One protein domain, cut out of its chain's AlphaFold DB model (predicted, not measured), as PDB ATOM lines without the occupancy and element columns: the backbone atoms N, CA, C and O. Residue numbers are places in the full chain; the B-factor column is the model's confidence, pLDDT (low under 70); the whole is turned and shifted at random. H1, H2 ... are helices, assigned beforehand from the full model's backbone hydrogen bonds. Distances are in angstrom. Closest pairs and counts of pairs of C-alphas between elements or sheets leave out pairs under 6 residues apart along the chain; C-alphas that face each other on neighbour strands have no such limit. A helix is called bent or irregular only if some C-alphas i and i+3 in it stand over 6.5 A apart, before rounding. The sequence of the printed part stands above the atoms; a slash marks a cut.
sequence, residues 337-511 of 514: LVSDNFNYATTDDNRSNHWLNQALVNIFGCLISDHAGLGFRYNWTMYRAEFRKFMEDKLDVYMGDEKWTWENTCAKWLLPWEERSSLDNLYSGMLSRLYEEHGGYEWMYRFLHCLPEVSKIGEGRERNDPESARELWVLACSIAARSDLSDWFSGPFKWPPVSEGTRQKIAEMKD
ATOM      1  N   LEU A 337     227.066 256.762 141.149       49.66
ATOM      2  CA  LEU A 337     227.761 258.046 140.945       49.66
ATOM      3  C   LEU A 337     227.217 258.960 139.828       49.66
ATOM      4  O   LEU A 337     227.356 260.176 139.918       49.66
ATOM      5  N   VAL A 338     226.627 258.410 138.770       60.19
ATOM      6  CA  VAL A 338     225.959 259.218 137.737       60.19
ATOM      7  C   VAL A 338     224.470 259.276 138.031       60.19
ATOM      8  O   VAL A 338     223.876 260.344 137.974       60.19
ATOM      9  N   SER A 339     223.868 258.146 138.404       65.12
ATOM     10  CA  SER A 339     222.424 258.062 138.593       65.12
ATOM     11  C   SER A 339     221.918 258.818 139.832       65.12
ATOM     12  O   SER A 339     220.774 259.252 139.833       65.12
ATOM     13  N   ASP A 340     222.731 259.022 140.869       74.56
ATOM     14  CA  ASP A 340     222.329 259.654 142.134       74.56
ATOM     15  C   ASP A 340     221.889 261.106 141.935       74.56
ATOM     16  O   ASP A 340     221.014 261.586 142.653       74.56
ATOM     17  N   ASN A 341     222.416 261.790 140.918       83.62
ATOM     18  CA  ASN A 341     222.013 263.157 140.600       83.62
ATOM     19  C   ASN A 341     220.709 263.218 139.790       83.62
ATOM     20  O   ASN A 341     219.950 264.170 139.945       83.62
ATOM     21  N   PHE A 342     220.393 262.183 139.008       82.69
ATOM     22  CA  PHE A 342     219.135 262.082 138.251       82.69
ATOM     23  C   PHE A 342     218.017 261.352 139.010       82.69
ATOM     24  O   PHE A 342     216.848 261.432 138.638       82.69
ATOM     25  N   ASN A 343     218.353 260.607 140.060       83.25
ATOM     26  CA  ASN A 343     217.396 259.888 140.888       83.25
ATOM     27  C   ASN A 343     216.950 260.744 142.064       83.25
ATOM     28  O   ASN A 343     217.757 261.382 142.722       83.25
ATOM     29  N   TYR A 344     215.683 260.661 142.432       83.56
ATOM     30  CA  TYR A 344     215.161 261.282 143.645       83.56
ATOM     31  C   TYR A 344     214.450 260.242 144.501       83.56
ATOM     32  O   TYR A 344     214.005 259.199 144.004       83.56
ATOM     33  N   ALA A 345     214.375 260.508 145.806       83.31
ATOM     34  CA  ALA A 345     213.564 259.685 146.683       83.31
ATOM     35  C   ALA A 345     212.087 260.056 146.572       83.31
ATOM     36  O   ALA A 345     211.745 261.234 146.544       83.31
ATOM     37  N   THR A 346     211.212 259.053 146.563       78.50
ATOM     38  CA  THR A 346     209.754 259.292 146.589       78.50
ATOM     39  C   THR A 346     209.173 259.204 147.991       78.50
ATOM     40  O   THR A 346     208.054 259.628 148.229       78.50
ATOM     41  N   THR A 347     209.944 258.670 148.936       75.31
ATOM     42  CA  THR A 347     209.655 258.615 150.371       75.31
ATOM     43  C   THR A 347     210.969 258.713 151.138       75.31
ATOM     44  O   THR A 347     212.041 258.548 150.557       75.31
ATOM     45  N   ASP A 348     210.885 258.860 152.458       76.94
ATOM     46  CA  ASP A 348     212.049 258.776 153.347       76.94
ATOM     47  C   ASP A 348     212.638 257.349 153.462       76.94
ATOM     48  O   ASP A 348     213.685 257.165 154.084       76.94
ATOM     49  N   ASP A 349     212.005 256.322 152.866       76.50
ATOM     50  CA  ASP A 349     212.580 254.969 152.820       76.50
ATOM     51  C   ASP A 349     213.863 255.003 151.978       76.50
ATOM     52  O   ASP A 349     213.887 255.453 150.826       76.50
ATOM     53  N   ASN A 350     214.948 254.476 152.543       72.25
ATOM     54  CA  ASN A 350     216.243 254.446 151.886       72.25
ATOM     55  C   ASN A 350     216.258 253.607 150.592       72.25
ATOM     56  O   ASN A 350     217.181 253.792 149.801       72.25
ATOM     57  N   ARG A 351     215.232 252.787 150.338       70.31
ATOM     58  CA  ARG A 351     215.000 252.020 149.101       70.31
ATOM     59  C   ARG A 351     214.164 252.756 148.051       70.31
ATOM     60  O   ARG A 351     213.974 252.245 146.956       70.31
ATOM     61  N   SER A 352     213.641 253.938 148.369       72.94
ATOM     62  CA  SER A 352     212.725 254.703 147.512       72.94
ATOM     63  C   SER A 352     213.434 255.532 146.434       72.94
ATOM     64  O   SER A 352     212.974 256.614 146.092       72.94
ATOM     65  N   ASN A 353     214.581 255.077 145.934       71.19
ATOM     66  CA  ASN A 353     215.446 255.767 144.972       71.19
ATOM     67  C   ASN A 353     215.829 254.827 143.811       71.19
ATOM     68  O   ASN A 353     215.464 253.656 143.809       71.19
ATOM     69  N   HIS A 354     216.583 255.334 142.833       77.81
ATOM     70  CA  HIS A 354     217.088 254.582 141.670       77.81
ATOM     71  C   HIS A 354     216.081 254.251 140.558       77.81
ATOM     72  O   HIS A 354     216.381 253.419 139.702       77.81
ATOM     73  N   TRP A 355     214.926 254.920 140.512       83.12
ATOM     74  CA  TRP A 355     213.890 254.675 139.498       83.12
ATOM     75  C   TRP A 355     214.399 254.817 138.068       83.12
ATOM     76  O   TRP A 355     214.064 253.990 137.223       83.12
ATOM     77  N   LEU A 356     215.236 255.821 137.803       82.62
ATOM     78  CA  LEU A 356     215.775 256.025 136.469       82.62
ATOM     79  C   LEU A 356     216.802 254.955 136.101       82.62
ATOM     80  O   LEU A 356     216.771 254.420 134.997       82.62
ATOM     81  N   ASN A 357     217.720 254.644 137.020       86.06
ATOM     82  CA  ASN A 357     218.720 253.608 136.768       86.06
ATOM     83  C   ASN A 357     218.026 252.274 136.472       86.06
ATOM     84  O   ASN A 357     218.338 251.596 135.500       86.06
ATOM     85  N   GLN A 358     217.011 251.951 137.270       86.62
ATOM     86  CA  GLN A 358     216.195 250.767 137.072       86.62
ATOM     87  C   GLN A 358     215.451 250.795 135.726       86.62
ATOM     88  O   GLN A 358     215.412 249.784 135.033       86.62
ATOM     89  N   ALA A 359     214.927 251.950 135.310       90.06
ATOM     90  CA  ALA A 359     214.281 252.108 134.009       90.06
ATOM     91  C   ALA A 359     215.236 251.875 132.836       90.06
ATOM     92  O   ALA A 359     214.900 251.149 131.901       90.06
ATOM     93  N   LEU A 360     216.437 252.458 132.900       90.94
ATOM     94  CA  LEU A 360     217.490 252.220 131.917       90.94
ATOM     95  C   LEU A 360     217.789 250.724 131.842       90.94
ATOM     96  O   LEU A 360     217.671 250.141 130.772       90.94
ATOM     97  N   VAL A 361     218.064 250.076 132.974       91.31
ATOM     98  CA  VAL A 361     218.340 248.632 133.021       91.31
ATOM     99  C   VAL A 361     217.189 247.806 132.422       91.31
ATOM    100  O   VAL A 361     217.443 246.850 131.686       91.31
ATOM    101  N   ASN A 362     215.931 248.177 132.681       91.56
ATOM    102  CA  ASN A 362     214.757 247.464 132.171       91.56
ATOM    103  C   ASN A 362     214.684 247.457 130.637       91.56
ATOM    104  O   ASN A 362     214.405 246.411 130.047       91.56
ATOM    105  N   ILE A 363     214.882 248.618 130.000       95.94
ATOM    106  CA  ILE A 363     214.569 248.819 128.573       95.94
ATOM    107  C   ILE A 363     215.801 248.859 127.670       95.94
ATOM    108  O   ILE A 363     215.687 248.621 126.472       95.94
ATOM    109  N   PHE A 364     216.988 249.125 128.208       95.50
ATOM    110  CA  PHE A 364     218.176 249.419 127.410       95.50
ATOM    111  C   PHE A 364     218.552 248.295 126.443       95.50
ATOM    112  O   PHE A 364     218.657 248.531 125.239       95.50
ATOM    113  N   GLY A 365     218.638 247.057 126.936       96.62
ATOM    114  CA  GLY A 365     218.907 245.901 126.081       96.62
ATOM    115  C   GLY A 365     217.840 245.666 125.010       96.62
ATOM    116  O   GLY A 365     218.161 245.271 123.893       96.62
ATOM    117  N   CYS A 366     216.572 245.984 125.299       97.75
ATOM    118  CA  CYS A 366     215.508 245.948 124.294       97.75
ATOM    119  C   CYS A 366     215.809 246.935 123.158       97.75
ATOM    120  O   CYS A 366     215.763 246.559 121.988       97.75
ATOM    121  N   LEU A 367     216.184 248.175 123.484       97.62
ATOM    122  CA  LEU A 367     216.420 249.225 122.490       97.62
ATOM    123  C   LEU A 367     217.615 248.918 121.580       97.62
ATOM    124  O   LEU A 367     217.510 249.123 120.370       97.62
ATOM    125  N   ILE A 368     218.707 248.377 122.130       97.38
ATOM    126  CA  ILE A 368     219.956 248.161 121.379       97.38
ATOM    127  C   ILE A 368     220.111 246.752 120.777       97.38
ATOM    128  O   ILE A 368     221.003 246.546 119.961       97.38
ATOM    129  N   SER A 369     219.257 245.787 121.135       97.50
ATOM    130  CA  SER A 369     219.394 244.384 120.688       97.50
ATOM    131  C   SER A 369     219.466 244.194 119.164       97.50
ATOM    132  O   SER A 369     220.277 243.398 118.689       97.50
ATOM    133  N   ASP A 370     218.712 244.979 118.388       95.56
ATOM    134  CA  ASP A 370     218.782 244.964 116.917       95.56
ATOM    135  C   ASP A 370     220.171 245.352 116.382       95.56
ATOM    136  O   ASP A 370     220.621 244.786 115.387       95.56
ATOM    137  N   HIS A 371     220.864 246.290 117.039       97.06
ATOM    138  CA  HIS A 371     222.204 246.741 116.631       97.06
ATOM    139  C   HIS A 371     223.262 245.674 116.895       97.06
ATOM    140  O   HIS A 371     224.168 245.490 116.084       97.06
ATOM    141  N   ALA A 372     223.081 244.885 117.957       96.81
ATOM    142  CA  ALA A 372     223.886 243.690 118.198       96.81
ATOM    143  C   ALA A 372     223.568 242.540 117.217       96.81
ATOM    144  O   ALA A 372     224.310 241.554 117.159       96.81
ATOM    145  N   GLY A 373     222.461 242.626 116.467       97.62
ATOM    146  CA  GLY A 373     221.955 241.535 115.632       97.62
ATOM    147  C   GLY A 373     221.516 240.321 116.457       97.62
ATOM    148  O   GLY A 373     221.730 239.181 116.036       97.62
ATOM    149  N   LEU A 374     220.964 240.561 117.648       98.12
ATOM    150  CA  LEU A 374     220.579 239.537 118.615       98.12
ATOM    151  C   LEU A 374     219.093 239.633 118.960       98.12
ATOM    152  O   LEU A 374     218.489 240.703 118.942       98.12
ATOM    153  N   GLY A 375     218.508 238.491 119.303       96.75
ATOM    154  CA  GLY A 375     217.132 238.396 119.761       96.75
ATOM    155  C   GLY A 375     216.947 238.933 121.181       96.75
ATOM    156  O   GLY A 375     217.879 239.017 121.985       96.75
ATOM    157  N   PHE A 376     215.695 239.252 121.500       97.06
ATOM    158  CA  PHE A 376     215.265 239.679 122.825       97.06
ATOM    159  C   PHE A 376     213.907 239.051 123.139       97.06
ATOM    160  O   PHE A 376     212.947 239.227 122.380       97.06
ATOM    161  N   ARG A 377     213.818 238.342 124.270       95.56
ATOM    162  CA  ARG A 377     212.562 237.773 124.778       95.56
ATOM    163  C   ARG A 377     212.451 237.946 126.287       95.56
ATOM    164  O   ARG A 377     213.353 237.561 127.024       95.56
ATOM    165  N   TYR A 378     211.335 238.510 126.728       93.19
ATOM    166  CA  TYR A 378     210.982 238.723 128.124       93.19
ATOM    167  C   TYR A 378     209.904 237.728 128.569       93.19
ATOM    168  O   TYR A 378     208.886 237.552 127.891       93.19
ATOM    169  N   ASN A 379     210.120 237.097 129.729       84.88
ATOM    170  CA  ASN A 379     209.161 236.213 130.402       84.88
ATOM    171  C   ASN A 379     208.556 235.151 129.459       84.88
ATOM    172  O   ASN A 379     207.333 235.008 129.372       84.88
ATOM    173  N   TRP A 380     209.420 234.474 128.688       86.62
ATOM    174  CA  TRP A 380     209.101 233.413 127.714       86.62
ATOM    175  C   TRP A 380     208.171 233.780 126.544       86.62
ATOM    176  O   TRP A 380     208.038 232.996 125.608       86.62
ATOM    177  N   THR A 381     207.512 234.939 126.564       88.44
ATOM    178  CA  THR A 381     206.327 235.192 125.721       88.44
ATOM    179  C   THR A 381     206.334 236.535 125.009       88.44
ATOM    180  O   THR A 381     205.690 236.661 123.971       88.44
ATOM    181  N   MET A 382     207.052 237.532 125.527       93.25
ATOM    182  CA  MET A 382     207.080 238.870 124.943       93.25
ATOM    183  C   MET A 382     208.376 239.068 124.169       93.25
ATOM    184  O   MET A 382     209.453 239.071 124.766       93.25
ATOM    185  N   TYR A 383     208.288 239.249 122.853       95.62
ATOM    186  CA  TYR A 383     209.444 239.671 122.069       95.62
ATOM    187  C   TYR A 383     209.682 241.173 122.246       95.62
ATOM    188  O   TYR A 383     208.968 241.883 122.960       95.62
ATOM    189  N   ARG A 384     210.752 241.652 121.616       95.44
ATOM    190  CA  ARG A 384     211.219 243.036 121.688       95.44
ATOM    191  C   ARG A 384     210.105 244.071 121.487       95.44
ATOM    192  O   ARG A 384     209.968 244.979 122.303       95.44
ATOM    193  N   ALA A 385     209.313 243.938 120.423       96.38
ATOM    194  CA  ALA A 385     208.279 244.913 120.074       96.38
ATOM    195  C   ALA A 385     207.143 244.940 121.108       96.38
ATOM    196  O   ALA A 385     206.697 246.013 121.508       96.38
ATOM    197  N   GLU A 386     206.712 243.773 121.587       97.12
ATOM    198  CA  GLU A 386     205.680 243.638 122.612       97.12
ATOM    199  C   GLU A 386     206.159 244.182 123.956       97.12
ATOM    200  O   GLU A 386     205.407 244.880 124.629       97.12
ATOM    201  N   PHE A 387     207.411 243.916 124.334       96.12
ATOM    202  CA  PHE A 387     207.991 244.449 125.565       96.12
ATOM    203  C   PHE A 387     208.137 245.975 125.512       96.12
ATOM    204  O   PHE A 387     207.777 246.668 126.464       96.12
ATOM    205  N   ARG A 388     208.609 246.513 124.380       96.75
ATOM    206  CA  ARG A 388     208.691 247.958 124.139       96.75
ATOM    207  C   ARG A 388     207.311 248.612 124.253       96.75
ATOM    208  O   ARG A 388     207.133 249.538 125.043       96.75
ATOM    209  N   LYS A 389     206.321 248.054 123.552       96.25
ATOM    210  CA  LYS A 389     204.929 248.505 123.616       96.25
ATOM    211  C   LYS A 389     204.357 248.419 125.030       96.25
ATOM    212  O   LYS A 389     203.678 249.339 125.462       96.25
ATOM    213  N   PHE A 390     204.641 247.348 125.769       93.50
ATOM    214  CA  PHE A 390     204.176 247.190 127.147       93.50
ATOM    215  C   PHE A 390     204.640 248.342 128.050       93.50
ATOM    216  O   PHE A 390     203.856 248.822 128.870       93.50
ATOM    217  N   MET A 391     205.884 248.809 127.886       94.12
ATOM    218  CA  MET A 391     206.404 249.964 128.626       94.12
ATOM    219  C   MET A 391     205.771 251.281 128.162       94.12
ATOM    220  O   MET A 391     205.385 252.109 128.988       94.12
ATOM    221  N   GLU A 392     205.609 251.467 126.852       95.62
ATOM    222  CA  GLU A 392     204.964 252.655 126.277       95.62
ATOM    223  C   GLU A 392     203.485 252.767 126.655       95.62
ATOM    224  O   GLU A 392     203.029 253.864 126.955       95.62
ATOM    225  N   ASP A 393     202.761 251.651 126.757       93.19
ATOM    226  CA  ASP A 393     201.359 251.632 127.180       93.19
ATOM    227  C   ASP A 393     201.199 252.178 128.613       93.19
ATOM    228  O   ASP A 393     200.197 252.822 128.929       93.19
ATOM    229  N   LYS A 394     202.188 251.979 129.500       89.44
ATOM    230  CA  LYS A 394     202.183 252.603 130.840       89.44
ATOM    231  C   LYS A 394     202.348 254.111 130.748       89.44
ATOM    232  O   LYS A 394     201.664 254.851 131.455       89.44
ATOM    233  N   LEU A 395     203.224 254.558 129.856       91.19
ATOM    234  CA  LEU A 395     203.403 255.973 129.597       91.19
ATOM    235  C   LEU A 395     202.144 256.606 128.966       91.19
ATOM    236  O   LEU A 395     201.747 257.699 129.363       91.19
ATOM    237  N   ASP A 396     201.465 255.921 128.049       92.56
ATOM    238  CA  ASP A 396     200.207 256.395 127.459       92.56
ATOM    239  C   ASP A 396     199.105 256.583 128.497       92.56
ATOM    240  O   ASP A 396     198.421 257.608 128.497       92.56
ATOM    241  N   VAL A 397     198.967 255.635 129.429       89.38
ATOM    242  CA  VAL A 397     198.020 255.762 130.547       89.38
ATOM    243  C   VAL A 397     198.323 257.006 131.385       89.38
ATOM    244  O   VAL A 397     197.398 257.701 131.798       89.38
ATOM    245  N   TYR A 398     199.602 257.313 131.617       87.44
ATOM    246  CA  TYR A 398     200.012 258.519 132.335       87.44
ATOM    247  C   TYR A 398     199.634 259.809 131.589       87.44
ATOM    248  O   TYR A 398     198.983 260.694 132.152       87.44
ATOM    249  N   MET A 399     200.012 259.924 130.314       89.38
ATOM    250  CA  MET A 399     199.782 261.151 129.541       89.38
ATOM    251  C   MET A 399     198.290 261.391 129.278       89.38
ATOM    252  O   MET A 399     197.825 262.531 129.354       89.38
ATOM    253  N   GLY A 400     197.525 260.325 129.027       89.75
ATOM    254  CA  GLY A 400     196.110 260.395 128.663       89.75
ATOM    255  C   GLY A 400     195.144 260.716 129.808       89.75
ATOM    256  O   GLY A 400     193.987 261.033 129.543       89.75
ATOM    257  N   ASP A 401     195.581 260.647 131.067       86.56
ATOM    258  CA  ASP A 401     194.704 260.841 132.225       86.56
ATOM    259  C   ASP A 401     195.022 262.167 132.945       86.56
ATOM    260  O   ASP A 401     196.118 262.397 133.458       86.56
ATOM    261  N   GLU A 402     194.057 263.092 132.928       86.06
ATOM    262  CA  GLU A 402     194.182 264.463 133.450       86.06
ATOM    263  C   GLU A 402     194.438 264.526 134.958       86.06
ATOM    264  O   GLU A 402     194.937 265.536 135.448       86.06
ATOM    265  N   LYS A 403     194.137 263.455 135.702       81.69
ATOM    266  CA  LYS A 403     194.396 263.429 137.146       81.69
ATOM    267  C   LYS A 403     195.887 263.317 137.479       81.69
ATOM    268  O   LYS A 403     196.258 263.532 138.633       81.69
ATOM    269  N   TRP A 404     196.732 262.967 136.504       80.06
ATOM    270  CA  TRP A 404     198.180 262.888 136.681       80.06
ATOM    271  C   TRP A 404     198.836 264.230 136.416       80.06
ATOM    272  O   TRP A 404     198.678 264.821 135.346       80.06
ATOM    273  N   THR A 405     199.601 264.675 137.402       78.81
ATOM    274  CA  THR A 405     200.414 265.883 137.376       78.81
ATOM    275  C   THR A 405     201.812 265.533 137.861       78.81
ATOM    276  O   THR A 405     202.044 264.472 138.445       78.81
ATOM    277  N   TRP A 406     202.777 266.418 137.657       78.44
ATOM    278  CA  TRP A 406     204.123 266.229 138.191       78.44
ATOM    279  C   TRP A 406     204.146 265.871 139.687       78.44
ATOM    280  O   TRP A 406     204.833 264.931 140.090       78.44
ATOM    281  N   GLU A 407     203.315 266.537 140.489       74.75
ATOM    282  CA  GLU A 407     203.265 266.391 141.946       74.75
ATOM    283  C   GLU A 407     202.896 264.970 142.396       74.75
ATOM    284  O   GLU A 407     203.322 264.538 143.466       74.75
ATOM    285  N   ASN A 408     202.130 264.223 141.591       74.81
ATOM    286  CA  ASN A 408     201.756 262.838 141.894       74.81
ATOM    287  C   ASN A 408     202.466 261.787 141.022       74.81
ATOM    288  O   ASN A 408     202.461 260.610 141.375       74.81
ATOM    289  N   THR A 409     203.159 262.205 139.956       70.88
ATOM    290  CA  THR A 409     204.018 261.330 139.132       70.88
ATOM    291  C   THR A 409     205.194 260.798 139.937       70.88
ATOM    292  O   THR A 409     205.656 259.687 139.724       70.88
ATOM    293  N   CYS A 410     205.669 261.585 140.895       67.25
ATOM    294  CA  CYS A 410     206.806 261.257 141.741       67.25
ATOM    295  C   CYS A 410     206.441 260.397 142.956       67.25
ATOM    296  O   CYS A 410     207.294 260.179 143.801       67.25
ATOM    297  N   ALA A 411     205.208 259.900 143.074       68.75
ATOM    298  CA  ALA A 411     204.774 259.085 144.204       68.75
ATOM    299  C   ALA A 411     204.372 257.690 143.718       68.75
ATOM    300  O   ALA A 411     203.292 257.507 143.162       68.75
ATOM    301  N   LYS A 412     205.221 256.677 143.959       68.06
ATOM    302  CA  LYS A 412     204.973 255.294 143.498       68.06
ATOM    303  C   LYS A 412     203.572 254.786 143.870       68.06
ATOM    304  O   LYS A 412     202.919 254.149 143.052       68.06
ATOM    305  N   TRP A 413     203.110 255.065 145.092       70.00
ATOM    306  CA  TRP A 413     201.806 254.608 145.598       70.00
ATOM    307  C   TRP A 413     200.612 255.330 144.970       70.00
ATOM    308  O   TRP A 413     199.473 254.948 145.223       70.00
ATOM    309  N   LEU A 414     200.858 256.374 144.181       69.00
ATOM    310  CA  LEU A 414     199.825 257.040 143.415       69.00
ATOM    311  C   LEU A 414     199.741 256.497 141.988       69.00
ATOM    312  O   LEU A 414     198.762 256.804 141.350       69.00
ATOM    313  N   LEU A 415     200.646 255.658 141.469       68.62
ATOM    314  CA  LEU A 415     200.600 255.261 140.049       68.62
ATOM    315  C   LEU A 415     199.282 254.554 139.623       68.62
ATOM    316  O   LEU A 415     198.812 253.653 140.320       68.62
ATOM    317  N   PRO A 416     198.703 254.885 138.444       61.66
ATOM    318  CA  PRO A 416     197.377 254.405 138.013       61.66
ATOM    319  C   PRO A 416     197.301 252.913 137.662       61.66
ATOM    320  O   PRO A 416     196.199 252.381 137.549       61.66
ATOM    321  N   TRP A 417     198.435 252.248 137.431       69.38
ATOM    322  CA  TRP A 417     198.506 250.884 136.888       69.38
ATOM    323  C   TRP A 417     198.949 249.822 137.923       69.38
ATOM    324  O   TRP A 417     199.606 248.848 137.553       69.38
ATOM    325  N   GLU A 418     198.512 249.997 139.182       66.75
ATOM    326  CA  GLU A 418     198.570 249.067 140.340       66.75
ATOM    327  C   GLU A 418     199.859 248.949 141.190       66.75
ATOM    328  O   GLU A 418     200.974 249.224 140.748       66.75
ATOM    329  N   GLU A 419     199.660 248.424 142.420       55.97
ATOM    330  CA  GLU A 419     200.624 248.133 143.506       55.97
ATOM    331  C   GLU A 419     201.894 247.371 143.088       55.97
ATOM    332  O   GLU A 419     202.923 247.463 143.763       55.97
ATOM    333  N   ARG A 420     201.841 246.592 141.999       58.81
ATOM    334  CA  ARG A 420     202.950 245.726 141.553       58.81
ATOM    335  C   ARG A 420     203.875 246.361 140.522       58.81
ATOM    336  O   ARG A 420     204.873 245.746 140.159       58.81
ATOM    337  N   SER A 421     203.556 247.560 140.049       69.31
ATOM    338  CA  SER A 421     204.419 248.297 139.129       69.31
ATOM    339  C   SER A 421     205.242 249.349 139.865       69.31
ATOM    340  O   SER A 421     204.941 249.736 140.997       69.31
ATOM    341  N   SER A 422     206.292 249.838 139.218       75.50
ATOM    342  CA  SER A 422     207.125 250.915 139.745       75.50
ATOM    343  C   SER A 422     207.320 252.027 138.718       75.50
ATOM    344  O   SER A 422     206.899 251.930 137.563       75.50
ATOM    345  N   LEU A 423     207.888 253.138 139.190       83.81
ATOM    346  CA  LEU A 423     208.170 254.325 138.383       83.81
ATOM    347  C   LEU A 423     209.139 254.043 137.235       83.81
ATOM    348  O   LEU A 423     209.085 254.702 136.203       83.81
ATOM    349  N   ASP A 424     209.986 253.038 137.393       86.62
ATOM    350  CA  ASP A 424     210.887 252.549 136.360       86.62
ATOM    351  C   ASP A 424     210.158 252.139 135.069       86.62
ATOM    352  O   ASP A 424     210.682 252.391 133.990       86.62
ATOM    353  N   ASN A 425     208.941 251.590 135.135       89.06
ATOM    354  CA  ASN A 425     208.152 251.267 133.937       89.06
ATOM    355  C   ASN A 425     207.743 252.527 133.158       89.06
ATOM    356  O   ASN A 425     207.793 252.539 131.929       89.06
ATOM    357  N   LEU A 426     207.385 253.606 133.866       88.38
ATOM    358  CA  LEU A 426     207.056 254.894 133.249       88.38
ATOM    359  C   LEU A 426     208.287 255.492 132.556       88.38
ATOM    360  O   LEU A 426     208.227 255.843 131.378       88.38
ATOM    361  N   TYR A 427     209.418 255.549 133.266       90.56
ATOM    362  CA  TYR A 427     210.684 256.022 132.701       90.56
ATOM    363  C   TYR A 427     211.185 255.120 131.559       90.56
ATOM    364  O   TYR A 427     211.770 255.620 130.604       90.56
ATOM    365  N   SER A 428     210.906 253.813 131.596       94.38
ATOM    366  CA  SER A 428     211.225 252.883 130.502       94.38
ATOM    367  C   SER A 428     210.443 253.235 129.236       94.38
ATOM    368  O   SER A 428     211.015 253.273 128.147       94.38
ATOM    369  N   GLY A 429     209.151 253.553 129.376       95.50
ATOM    370  CA  GLY A 429     208.324 254.054 128.277       95.50
ATOM    371  C   GLY A 429     208.820 255.401 127.735       95.50
ATOM    372  O   GLY A 429     208.872 255.586 126.522       95.50
ATOM    373  N   MET A 430     209.256 256.317 128.611       95.00
ATOM    374  CA  MET A 430     209.853 257.603 128.205       95.00
ATOM    375  C   MET A 430     211.125 257.402 127.386       95.00
ATOM    376  O   MET A 430     211.242 257.945 126.293       95.00
ATOM    377  N   LEU A 431     212.061 256.599 127.897       95.88
ATOM    378  CA  LEU A 431     213.310 256.252 127.218       95.88
ATOM    379  C   LEU A 431     213.055 255.630 125.846       95.88
ATOM    380  O   LEU A 431     213.747 255.952 124.885       95.88
ATOM    381  N   SER A 432     212.042 254.770 125.752       97.88
ATOM    382  CA  SER A 432     211.624 254.154 124.496       97.88
ATOM    383  C   SER A 432     211.180 255.183 123.449       97.88
ATOM    384  O   SER A 432     211.630 255.123 122.305       97.88
ATOM    385  N   ARG A 433     210.359 256.170 123.836       97.38
ATOM    386  CA  ARG A 433     209.931 257.242 122.922       97.38
ATOM    387  C   ARG A 433     211.047 258.198 122.567       97.38
ATOM    388  O   ARG A 433     211.188 258.548 121.405       97.38
ATOM    389  N   LEU A 434     211.862 258.585 123.546       97.69
ATOM    390  CA  LEU A 434     213.009 259.452 123.299       97.69
ATOM    391  C   LEU A 434     213.971 258.809 122.292       97.69
ATOM    392  O   LEU A 434     214.427 259.472 121.363       97.69
ATOM    393  N   TYR A 435     214.213 257.503 122.437       97.88
ATOM    394  CA  TYR A 435     214.963 256.721 121.465       97.88
ATOM    395  C   TYR A 435     214.320 256.811 120.076       97.88
ATOM    396  O   TYR A 435     214.983 257.211 119.129       97.88
ATOM    397  N   GLU A 436     213.038 256.491 119.917       97.19
ATOM    398  CA  GLU A 436     212.402 256.483 118.591       97.19
ATOM    399  C   GLU A 436     212.278 257.871 117.944       97.19
ATOM    400  O   GLU A 436     212.571 258.025 116.757       97.19
ATOM    401  N   GLU A 437     211.879 258.884 118.708       97.38
ATOM    402  CA  GLU A 437     211.535 260.214 118.194       97.38
ATOM    403  C   GLU A 437     212.765 261.113 117.974       97.38
ATOM    404  O   GLU A 437     212.698 262.051 117.175       97.38
ATOM    405  N   HIS A 438     213.897 260.843 118.642       97.50
ATOM    406  CA  HIS A 438     215.041 261.771 118.675       97.50
ATOM    407  C   HIS A 438     216.384 261.195 118.205       97.50
ATOM    408  O   HIS A 438     217.434 261.794 118.457       97.50
ATOM    409  N   GLY A 439     216.372 260.089 117.455       96.19
ATOM    410  CA  GLY A 439     217.544 259.637 116.686       96.19
ATOM    411  C   GLY A 439     217.999 258.200 116.936       96.19
ATOM    412  O   GLY A 439     219.070 257.811 116.473       96.19
ATOM    413  N   GLY A 440     217.213 257.400 117.646       97.25
ATOM    414  CA  GLY A 440     217.454 255.981 117.866       97.25
ATOM    415  C   GLY A 440     218.756 255.722 118.609       97.25
ATOM    416  O   GLY A 440     219.020 256.270 119.679       97.25
ATOM    417  N   TYR A 441     219.589 254.875 118.012       97.12
ATOM    418  CA  TYR A 441     220.887 254.489 118.556       97.12
ATOM    419  C   TYR A 441     221.787 255.683 118.870       97.12
ATOM    420  O   TYR A 441     222.351 255.769 119.955       97.12
ATOM    421  N   GLU A 442     221.846 256.639 117.947       97.25
ATOM    422  CA  GLU A 442     222.656 257.848 118.072       97.25
ATOM    423  C   GLU A 442     222.204 258.726 119.244       97.25
ATOM    424  O   GLU A 442     223.021 259.357 119.914       97.25
ATOM    425  N   TRP A 443     220.896 258.756 119.514       97.50
ATOM    426  CA  TRP A 443     220.365 259.423 120.697       97.50
ATOM    427  C   TRP A 443     220.818 258.716 121.976       97.50
ATOM    428  O   TRP A 443     221.324 259.379 122.875       97.50
ATOM    429  N   MET A 444     220.701 257.385 122.044       95.94
ATOM    430  CA  MET A 444     221.112 256.604 123.220       95.94
ATOM    431  C   MET A 444     222.610 256.739 123.513       95.94
ATOM    432  O   MET A 444     222.994 256.941 124.664       95.94
ATOM    433  N   TYR A 445     223.442 256.676 122.472       95.62
ATOM    434  CA  TYR A 445     224.885 256.885 122.567       95.62
ATOM    435  C   TYR A 445     225.203 258.256 123.188       95.62
ATOM    436  O   TYR A 445     225.820 258.336 124.253       95.62
ATOM    437  N   ARG A 446     224.683 259.349 122.603       96.31
ATOM    438  CA  ARG A 446     224.897 260.706 123.142       96.31
ATOM    439  C   ARG A 446     224.305 260.882 124.533       96.31
ATOM    440  O   ARG A 446     224.891 261.581 125.357       96.31
ATOM    441  N   PHE A 447     223.156 260.262 124.796       94.94
ATOM    442  CA  PHE A 447     222.517 260.287 126.102       94.94
ATOM    443  C   PHE A 447     223.467 259.744 127.161       94.94
ATOM    444  O   PHE A 447     223.787 260.478 128.086       94.94
ATOM    445  N   LEU A 448     224.000 258.533 126.991       92.69
ATOM    446  CA  LEU A 448     224.929 257.931 127.950       92.69
ATOM    447  C   LEU A 448     226.235 258.726 128.087       92.69
ATOM    448  O   LEU A 448     226.715 258.922 129.206       92.69
ATOM    449  N   HIS A 449     226.765 259.244 126.977       92.69
ATOM    450  CA  HIS A 449     228.008 260.018 126.953       92.69
ATOM    451  C   HIS A 449     227.883 261.412 127.589       92.69
ATOM    452  O   HIS A 449     228.863 261.928 128.128       92.69
ATOM    453  N   CYS A 450     226.692 262.023 127.596       93.31
ATOM    454  CA  CYS A 450     226.491 263.323 128.244       93.31
ATOM    455  C   CYS A 450     226.332 263.228 129.769       93.31
ATOM    456  O   CYS A 450     226.569 264.217 130.470       93.31
ATOM    457  N   LEU A 451     225.940 262.062 130.304       91.25
ATOM    458  CA  LEU A 451     225.570 261.935 131.716       91.25
ATOM    459  C   LEU A 451     226.679 262.339 132.699       91.25
ATOM    460  O   LEU A 451     226.334 262.973 133.696       91.25
ATOM    461  N   PRO A 452     227.978 262.040 132.483       89.50
ATOM    462  CA  PRO A 452     229.034 262.491 133.387       89.50
ATOM    463  C   PRO A 452     229.121 264.016 133.504       89.50
ATOM    464  O   PRO A 452     229.280 264.531 134.608       89.50
ATOM    465  N   GLU A 453     228.986 264.750 132.395       91.12
ATOM    466  CA  GLU A 453     229.043 266.216 132.410       91.12
ATOM    467  C   GLU A 453     227.780 266.828 133.016       91.12
ATOM    468  O   GLU A 453     227.868 267.755 133.820       91.12
ATOM    469  N   VAL A 454     226.607 266.272 132.702       92.62
ATOM    470  CA  VAL A 454     225.349 266.709 133.319       92.62
ATOM    471  C   VAL A 454     225.339 266.404 134.820       92.62
ATOM    472  O   VAL A 454     224.895 267.231 135.611       92.62
ATOM    473  N   SER A 455     225.896 265.267 135.245       90.50
ATOM    474  CA  SER A 455     225.984 264.889 136.658       90.50
ATOM    475  C   SER A 455     226.778 265.909 137.484       90.50
ATOM    476  O   SER A 455     226.351 266.247 138.585       90.50
ATOM    477  N   LYS A 456     227.862 266.485 136.941       91.50
ATOM    478  CA  LYS A 456     228.646 267.540 137.621       91.50
ATOM    479  C   LYS A 456     227.819 268.785 137.946       91.50
ATOM    480  O   LYS A 456     228.077 269.452 138.941       91.50
ATOM    481  N   ILE A 457     226.815 269.101 137.125       93.00
ATOM    482  CA  ILE A 457     225.908 270.239 137.355       93.00
ATOM    483  C   ILE A 457     225.025 269.982 138.585       93.00
ATOM    484  O   ILE A 457     224.675 270.918 139.298       93.00
ATOM    485  N   GLY A 458     224.691 268.716 138.846       90.75
ATOM    486  CA  GLY A 458     223.899 268.277 139.992       90.75
ATOM    487  C   GLY A 458     224.696 267.967 141.260       90.75
ATOM    488  O   GLY A 458     224.101 267.491 142.226       90.75
ATOM    489  N   GLU A 459     226.016 268.179 141.282       90.12
ATOM    490  CA  GLU A 459     226.836 267.866 142.456       90.12
ATOM    491  C   GLU A 459     226.340 268.598 143.712       90.12
ATOM    492  O   GLU A 459     226.147 269.813 143.726       90.12
ATOM    493  N   GLY A 460     226.144 267.839 144.793       86.19
ATOM    494  CA  GLY A 460     225.649 268.364 146.069       86.19
ATOM    495  C   GLY A 460     224.125 268.474 146.174       86.19
ATOM    496  O   GLY A 460     223.640 268.907 147.219       86.19
ATOM    497  N   ARG A 461     223.368 268.055 145.148       90.44
ATOM    498  CA  ARG A 461     221.902 267.973 145.213       90.44
ATOM    499  C   ARG A 461     221.457 267.057 146.356       90.44
ATOM    500  O   ARG A 461     221.998 265.968 146.562       90.44
ATOM    501  N   GLU A 462     220.420 267.473 147.076       88.06
ATOM    502  CA  GLU A 462     219.796 266.633 148.091       88.06
ATOM    503  C   GLU A 462     219.036 265.466 147.455       88.06
ATOM    504  O   GLU A 462     218.315 265.617 146.474       88.06
ATOM    505  N   ARG A 463     219.111 264.288 148.075       84.06
ATOM    506  CA  ARG A 463     218.414 263.081 147.606       84.06
ATOM    507  C   ARG A 463     216.903 263.292 147.388       84.06
ATOM    508  O   ARG A 463     216.335 262.698 146.470       84.06
ATOM    509  N   ASN A 464     216.272 264.128 148.209       85.19
ATOM    510  CA  ASN A 464     214.829 264.383 148.206       85.19
ATOM    511  C   ASN A 464     214.440 265.618 147.370       85.19
ATOM    512  O   ASN A 464     213.365 266.170 147.581       85.19
ATOM    513  N   ASP A 465     215.293 266.048 146.434       88.62
ATOM    514  CA  ASP A 465     215.027 267.156 145.508       88.62
ATOM    515  C   ASP A 465     214.608 266.636 144.113       88.62
ATOM    516  O   ASP A 465     215.462 266.449 143.233       88.62
ATOM    517  N   PRO A 466     213.311 266.336 143.895       87.06
ATOM    518  CA  PRO A 466     212.817 265.851 142.611       87.06
ATOM    519  C   PRO A 466     212.860 266.918 141.511       87.06
ATOM    520  O   PRO A 466     212.922 266.559 140.337       87.06
ATOM    521  N   GLU A 467     212.833 268.210 141.854       90.00
ATOM    522  CA  GLU A 467     212.832 269.298 140.872       90.00
ATOM    523  C   GLU A 467     214.182 269.392 140.165       90.00
ATOM    524  O   GLU A 467     214.232 269.314 138.937       90.00
ATOM    525  N   SER A 468     215.283 269.450 140.916       92.25
ATOM    526  CA  SER A 468     216.620 269.476 140.314       92.25
ATOM    527  C   SER A 468     216.924 268.187 139.545       92.25
ATOM    528  O   SER A 468     217.487 268.238 138.454       92.25
ATOM    529  N   ALA A 469     216.497 267.023 140.056       90.56
ATOM    530  CA  ALA A 469     216.671 265.744 139.357       90.56
ATOM    531  C   ALA A 469     215.955 265.732 137.992       90.56
ATOM    532  O   ALA A 469     216.516 265.288 136.988       90.56
ATOM    533  N   ARG A 470     214.737 266.283 137.937       91.31
ATOM    534  CA  ARG A 470     213.980 266.477 136.696       91.31
ATOM    535  C   ARG A 470     214.690 267.418 135.734       91.31
ATOM    536  O   ARG A 470     214.753 267.128 134.545       91.31
ATOM    537  N   GLU A 471     215.195 268.553 136.211       94.75
ATOM    538  CA  GLU A 471     215.890 269.502 135.336       94.75
ATOM    539  C   GLU A 471     217.138 268.884 134.704       94.75
ATOM    540  O   GLU A 471     217.334 269.012 133.496       94.75
ATOM    541  N   LEU A 472     217.917 268.125 135.480       94.56
ATOM    542  CA  LEU A 472     219.066 267.375 134.967       94.56
ATOM    543  C   LEU A 472     218.641 266.317 133.940       94.56
ATOM    544  O   LEU A 472     219.301 266.156 132.915       94.56
ATOM    545  N   TRP A 473     217.520 265.633 134.173       93.31
ATOM    546  CA  TRP A 473     216.958 264.681 133.216       93.31
ATOM    547  C   TRP A 473     216.592 265.340 131.881       93.31
ATOM    548  O   TRP A 473     217.015 264.870 130.823       93.31
ATOM    549  N   VAL A 474     215.844 266.447 131.920       95.62
ATOM    550  CA  VAL A 474     215.451 267.194 130.713       95.62
ATOM    551  C   VAL A 474     216.685 267.737 129.991       95.62
ATOM    552  O   VAL A 474     216.754 267.650 128.763       95.62
ATOM    553  N   LEU A 475     217.677 268.237 130.734       97.12
ATOM    554  CA  LEU A 475     218.955 268.690 130.189       97.12
ATOM    555  C   LEU A 475     219.678 267.560 129.442       97.12
ATOM    556  O   LEU A 475     220.014 267.737 128.272       97.12
ATOM    557  N   ALA A 476     219.857 266.390 130.065       95.69
ATOM    558  CA  ALA A 476     220.512 265.239 129.436       95.69
ATOM    559  C   ALA A 476     219.774 264.767 128.172       95.69
ATOM    560  O   ALA A 476     220.392 264.576 127.124       95.69
ATOM    561  N   CYS A 477     218.444 264.650 128.234       96.50
ATOM    562  CA  CYS A 477     217.634 264.258 127.078       96.50
ATOM    563  C   CYS A 477     217.739 265.276 125.931       96.50
ATOM    564  O   CYS A 477     217.816 264.883 124.766       96.50
ATOM    565  N   SER A 478     217.775 266.572 126.255       98.31
ATOM    566  CA  SER A 478     217.888 267.660 125.275       98.31
ATOM    567  C   SER A 478     219.265 267.704 124.612       98.31
ATOM    568  O   SER A 478     219.364 267.883 123.396       98.31
ATOM    569  N   ILE A 479     220.333 267.481 125.384       97.81
ATOM    570  CA  ILE A 479     221.693 267.354 124.844       97.81
ATOM    571  C   ILE A 479     221.765 266.157 123.891       97.81
ATOM    572  O   ILE A 479     222.211 266.293 122.753       97.81
ATOM    573  N   ALA A 480     221.246 265.002 124.311       97.25
ATOM    574  CA  ALA A 480     221.208 263.796 123.489       97.25
ATOM    575  C   ALA A 480     220.411 263.977 122.187       97.25
ATOM    576  O   ALA A 480     220.812 263.488 121.128       97.25
ATOM    577  N   ALA A 481     219.307 264.724 122.233       98.12
ATOM    578  CA  ALA A 481     218.488 265.046 121.066       98.12
ATOM    579  C   ALA A 481     219.065 266.166 120.187       98.12
ATOM    580  O   ALA A 481     218.576 266.379 119.080       98.12
ATOM    581  N   ARG A 482     220.103 266.876 120.655       97.50
ATOM    582  CA  ARG A 482     220.614 268.112 120.035       97.50
ATOM    583  C   ARG A 482     219.514 269.169 119.837       97.50
ATOM    584  O   ARG A 482     219.527 269.955 118.892       97.50
ATOM    585  N   SER A 483     218.534 269.194 120.739       97.81
ATOM    586  CA  SER A 483     217.359 270.066 120.666       97.81
ATOM    587  C   SER A 483     216.800 270.342 122.056       97.81
ATOM    588  O   SER A 483     216.857 269.471 122.914       97.81
ATOM    589  N   ASP A 484     216.213 271.520 122.274       97.94
ATOM    590  CA  ASP A 484     215.505 271.814 123.525       97.94
ATOM    591  C   ASP A 484     214.200 271.006 123.595       97.94
ATOM    592  O   ASP A 484     213.261 271.275 122.845       97.94
ATOM    593  N   LEU A 485     214.157 270.006 124.483       98.00
ATOM    594  CA  LEU A 485     212.987 269.152 124.704       98.00
ATOM    595  C   LEU A 485     212.075 269.660 125.827       98.00
ATOM    596  O   LEU A 485     211.150 268.951 126.222       98.00
ATOM    597  N   SER A 486     212.289 270.873 126.347       96.56
ATOM    598  CA  SER A 486     211.485 271.421 127.452       96.56
ATOM    599  C   SER A 486     209.983 271.338 127.178       96.56
ATOM    600  O   SER A 486     209.229 270.889 128.037       96.56
ATOM    601  N   ASP A 487     209.559 271.699 125.965       96.00
ATOM    602  CA  ASP A 487     208.143 271.712 125.588       96.00
ATOM    603  C   ASP A 487     207.583 270.292 125.391       96.00
ATOM    604  O   ASP A 487     206.406 270.043 125.667       96.00
ATOM    605  N   TRP A 488     208.437 269.344 124.983       95.19
ATOM    606  CA  TRP A 488     208.089 267.925 124.885       95.19
ATOM    607  C   TRP A 488     207.782 267.349 126.268       95.19
ATOM    608  O   TRP A 488     206.793 266.643 126.419       95.19
ATOM    609  N   PHE A 489     208.548 267.718 127.301       93.94
ATOM    610  CA  PHE A 489     208.249 267.328 128.682       93.94
ATOM    611  C   PHE A 489     207.072 268.116 129.280       93.94
ATOM    612  O   PHE A 489     206.205 267.535 129.931       93.94
ATOM    613  N   SER A 490     206.981 269.430 129.062       93.06
ATOM    614  CA  SER A 490     205.917 270.219 129.696       93.06
ATOM    615  C   SER A 490     204.533 270.012 129.083       93.06
ATOM    616  O   SER A 490     203.530 270.230 129.757       93.06
ATOM    617  N   GLY A 491     204.461 269.600 127.814       91.38
ATOM    618  CA  GLY A 491     203.202 269.319 127.129       91.38
ATOM    619  C   GLY A 491     202.628 267.950 127.526       91.38
ATOM    620  O   GLY A 491     201.928 267.862 128.536       91.38
ATOM    621  N   PRO A 492     202.900 266.876 126.760       87.19
ATOM    622  CA  PRO A 492     202.356 265.538 127.011       87.19
ATOM    623  C   PRO A 492     202.550 265.006 128.437       87.19
ATOM    624  O   PRO A 492     201.644 264.371 128.976       87.19
ATOM    625  N   PHE A 493     203.698 265.284 129.066       86.94
ATOM    626  CA  PHE A 493     204.009 264.776 130.405       86.94
ATOM    627  C   PHE A 493     203.546 265.708 131.520       86.94
ATOM    628  O   PHE A 493     203.591 265.311 132.677       86.94
ATOM    629  N   LYS A 494     203.070 266.921 131.207       89.81
ATOM    630  CA  LYS A 494     202.557 267.881 132.201       89.81
ATOM    631  C   LYS A 494     203.593 268.210 133.287       89.81
ATOM    632  O   LYS A 494     203.241 268.494 134.433       89.81
ATOM    633  N   TRP A 495     204.882 268.128 132.953       90.50
ATOM    634  CA  TRP A 495     205.954 268.510 133.868       90.50
ATOM    635  C   TRP A 495     206.065 270.037 133.927       90.50
ATOM    636  O   TRP A 495     205.868 270.699 132.906       90.50
ATOM    637  N   PRO A 496     206.385 270.635 135.087       92.50
ATOM    638  CA  PRO A 496     206.591 272.067 135.144       92.50
ATOM    639  C   PRO A 496     207.721 272.472 134.190       92.50
ATOM    640  O   PRO A 496     208.682 271.709 134.029       92.50
ATOM    641  N   PRO A 497     207.630 273.661 133.571       94.25
ATOM    642  CA  PRO A 497     208.698 274.181 132.733       94.25
ATOM    643  C   PRO A 497     210.035 274.158 133.476       94.25
ATOM    644  O   PRO A 497     210.091 274.470 134.670       94.25
ATOM    645  N   VAL A 498     211.110 273.803 132.774       96.06
ATOM    646  CA  VAL A 498     212.462 273.908 133.332       96.06
ATOM    647  C   VAL A 498     212.849 275.373 133.535       96.06
ATOM    648  O   VAL A 498     212.371 276.259 132.816       96.06
ATOM    649  N   SER A 499     213.724 275.624 134.505       96.81
ATOM    650  CA  SER A 499     214.259 276.951 134.790       96.81
ATOM    651  C   SER A 499     214.994 277.571 133.591       96.81
ATOM    652  O   SER A 499     215.530 276.878 132.722       96.81
ATOM    653  N   GLU A 500     215.077 278.906 133.571       97.19
ATOM    654  CA  GLU A 500     215.851 279.638 132.557       97.19
ATOM    655  C   GLU A 500     217.333 279.231 132.568       97.19
ATOM    656  O   GLU A 500     217.953 279.102 131.516       97.19
ATOM    657  N   GLY A 501     217.888 278.945 133.754       97.06
ATOM    658  CA  GLY A 501     219.257 278.443 133.886       97.06
ATOM    659  C   GLY A 501     219.454 277.103 133.174       97.06
ATOM    660  O   GLY A 501     220.443 276.923 132.463       97.06
ATOM    661  N   THR A 502     218.487 276.192 133.289       97.19
ATOM    662  CA  THR A 502     218.509 274.911 132.574       97.19
ATOM    663  C   THR A 502     218.350 275.100 131.064       97.19
ATOM    664  O   THR A 502     219.111 274.497 130.305       97.19
ATOM    665  N   ARG A 503     217.465 275.992 130.592       97.44
ATOM    666  CA  ARG A 503     217.365 276.322 129.151       97.44
ATOM    667  C   ARG A 503     218.665 276.903 128.596       97.44
ATOM    668  O   ARG A 503     219.098 276.509 127.512       97.44
ATOM    669  N   GLN A 504     219.325 277.783 129.349       97.69
ATOM    670  CA  GLN A 504     220.633 278.313 128.974       97.69
ATOM    671  C   GLN A 504     221.673 277.186 128.861       97.69
ATOM    672  O   GLN A 504     222.400 277.125 127.870       97.69
ATOM    673  N   LYS A 505     221.708 276.248 129.818       97.81
ATOM    674  CA  LYS A 505     222.609 275.084 129.762       97.81
ATOM    675  C   LYS A 505     222.336 274.179 128.564       97.81
ATOM    676  O   LYS A 505     223.285 273.740 127.921       97.81
ATOM    677  N   ILE A 506     221.069 273.956 128.211       97.94
ATOM    678  CA  ILE A 506     220.703 273.232 126.985       97.94
ATOM    679  C   ILE A 506     221.297 273.938 125.760       97.94
ATOM    680  O   ILE A 506     221.929 273.289 124.930       97.94
ATOM    681  N   ALA A 507     221.133 275.258 125.647       97.50
ATOM    682  CA  ALA A 507     221.669 276.024 124.523       97.50
ATOM    683  C   ALA A 507     223.207 275.977 124.443       97.50
ATOM    684  O   ALA A 507     223.748 275.944 123.342       97.50
ATOM    685  N   GLU A 508     223.894 275.943 125.588       97.06
ATOM    686  CA  GLU A 508     225.357 275.832 125.678       97.06
ATOM    687  C   GLU A 508     225.877 274.435 125.296       97.06
ATOM    688  O   GLU A 508     226.963 274.325 124.729       97.06
ATOM    689  N   MET A 509     225.135 273.369 125.623       96.75
ATOM    690  CA  MET A 509     225.651 271.993 125.596       96.75
ATOM    691  C   MET A 509     225.095 271.110 124.473       96.75
ATOM    692  O   MET A 509     225.710 270.098 124.148       96.75
ATOM    693  N   LYS A 510     223.948 271.443 123.869       94.12
ATOM    694  CA  LYS A 510     223.277 270.561 122.890       94.12
ATOM    695  C   LYS A 510     224.080 270.289 121.612       94.12
ATOM    696  O   LYS A 510     223.825 269.297 120.943       94.12
ATOM    697  N   ASP A 511     225.032 271.162 121.290       91.88
ATOM    698  CA  ASP A 511     225.881 271.061 120.097       91.88
ATOM    699  C   ASP A 511     227.275 270.487 120.415       91.88
ATOM    700  O   ASP A 511     228.161 270.507 119.560       91.88
TER     701      ASP A 511
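This is residues 337 to 511 of the 514 residues of the protein "F5/8 type C domain-containing protein" of Chromera velia CCMP2878 (UniProt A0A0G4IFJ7). Crossing helices make one body of two groups side by side: in one, H2 and H3 pack on H5; in the other, H6 and H9 pack on H7, and H1 crosses H6 and H7. The groups join at the corner between H5 and H6, and the longest axis runs from the loop of residues 369 to 383 to H9. The printed part has 175 residues with nine named helices, H1 to H9 in chain order, and no named strand: the class is all helix. It is compact, with a radius of gyration of the C-alphas of 15.7 A and spans of 45 by 36 by 31 A.

Find C-alpha 441 at (220.887, 254.489, 118.556); from there H6, residues 441 to 457, runs 25.0 A, with a kink of 41 degrees near residue 451. H3, residues 384 to 400, spans 24.0 A with a kink of 26 degrees near residue 394. H7, residues 466 to 481, spans 22.3 A; H5, residues 423 to 438, 22.2 A; H2, residues 355 to 368, 20.2 A. H2 is irregular, C-alphas 362 and 365 being 7.5 A apart, and H6 only just, with 7.0 A between C-alphas 449 and 452. Look for H1 at residues 337 to 342, H4 at 406 to 409 and H8 at 486 to 490. H9, residues 500 to 509, ends at C-alpha 509, (225.651, 271.993, 125.596).

H6 and the hub, H7, form a hairpin at a steep tilt of 42 degrees, closest at C-alphas 447 and 480, 4.6 A. H9 touches H7 at C-alphas 506 and 475, 5.8 A, at a shallow tilt of 30 degrees, the same way. H8 only just touches residues 474 to 478 of H7, with 3 pairs of C-alphas within 8 A, the closest 486 and 474, 6.7 A. H1 touches residues 469 to 473 of H7, about perpendicular at 75 degrees; C-alphas 342 and 469 are closest, 4.6 A. H5 and H6 touch only at the corner, C-alphas 435 and 443 closest at 6.1 A. H5 touches H2 at C-alphas 424 and 359, 4.2 A, and H3 at C-alphas 429 and 392, 4.2 A. H4 touches no helix. Each O i to N i+4 pair is within hydrogen-bond range in H5, H7, H8 and H9; the counts are 8 of 10 in H2, 12 of 13 in H3, 10 of 13 in H6 and 0 of 2 in H1, where 1 of 3 O i to N i+3 pairs is within range, and H4 is too short for an i+4 pair.

The C-alphas of Trp 380 and Glu 500 are farthest apart, 47.0 A. The links H1 to H2, H2 to H3 and H4 to H5 are long; the printed part has no cut. Mean pLDDT of the printed part is 88.9, with residues 337 to 339, 410 to 412 and 414 to 421 under 70.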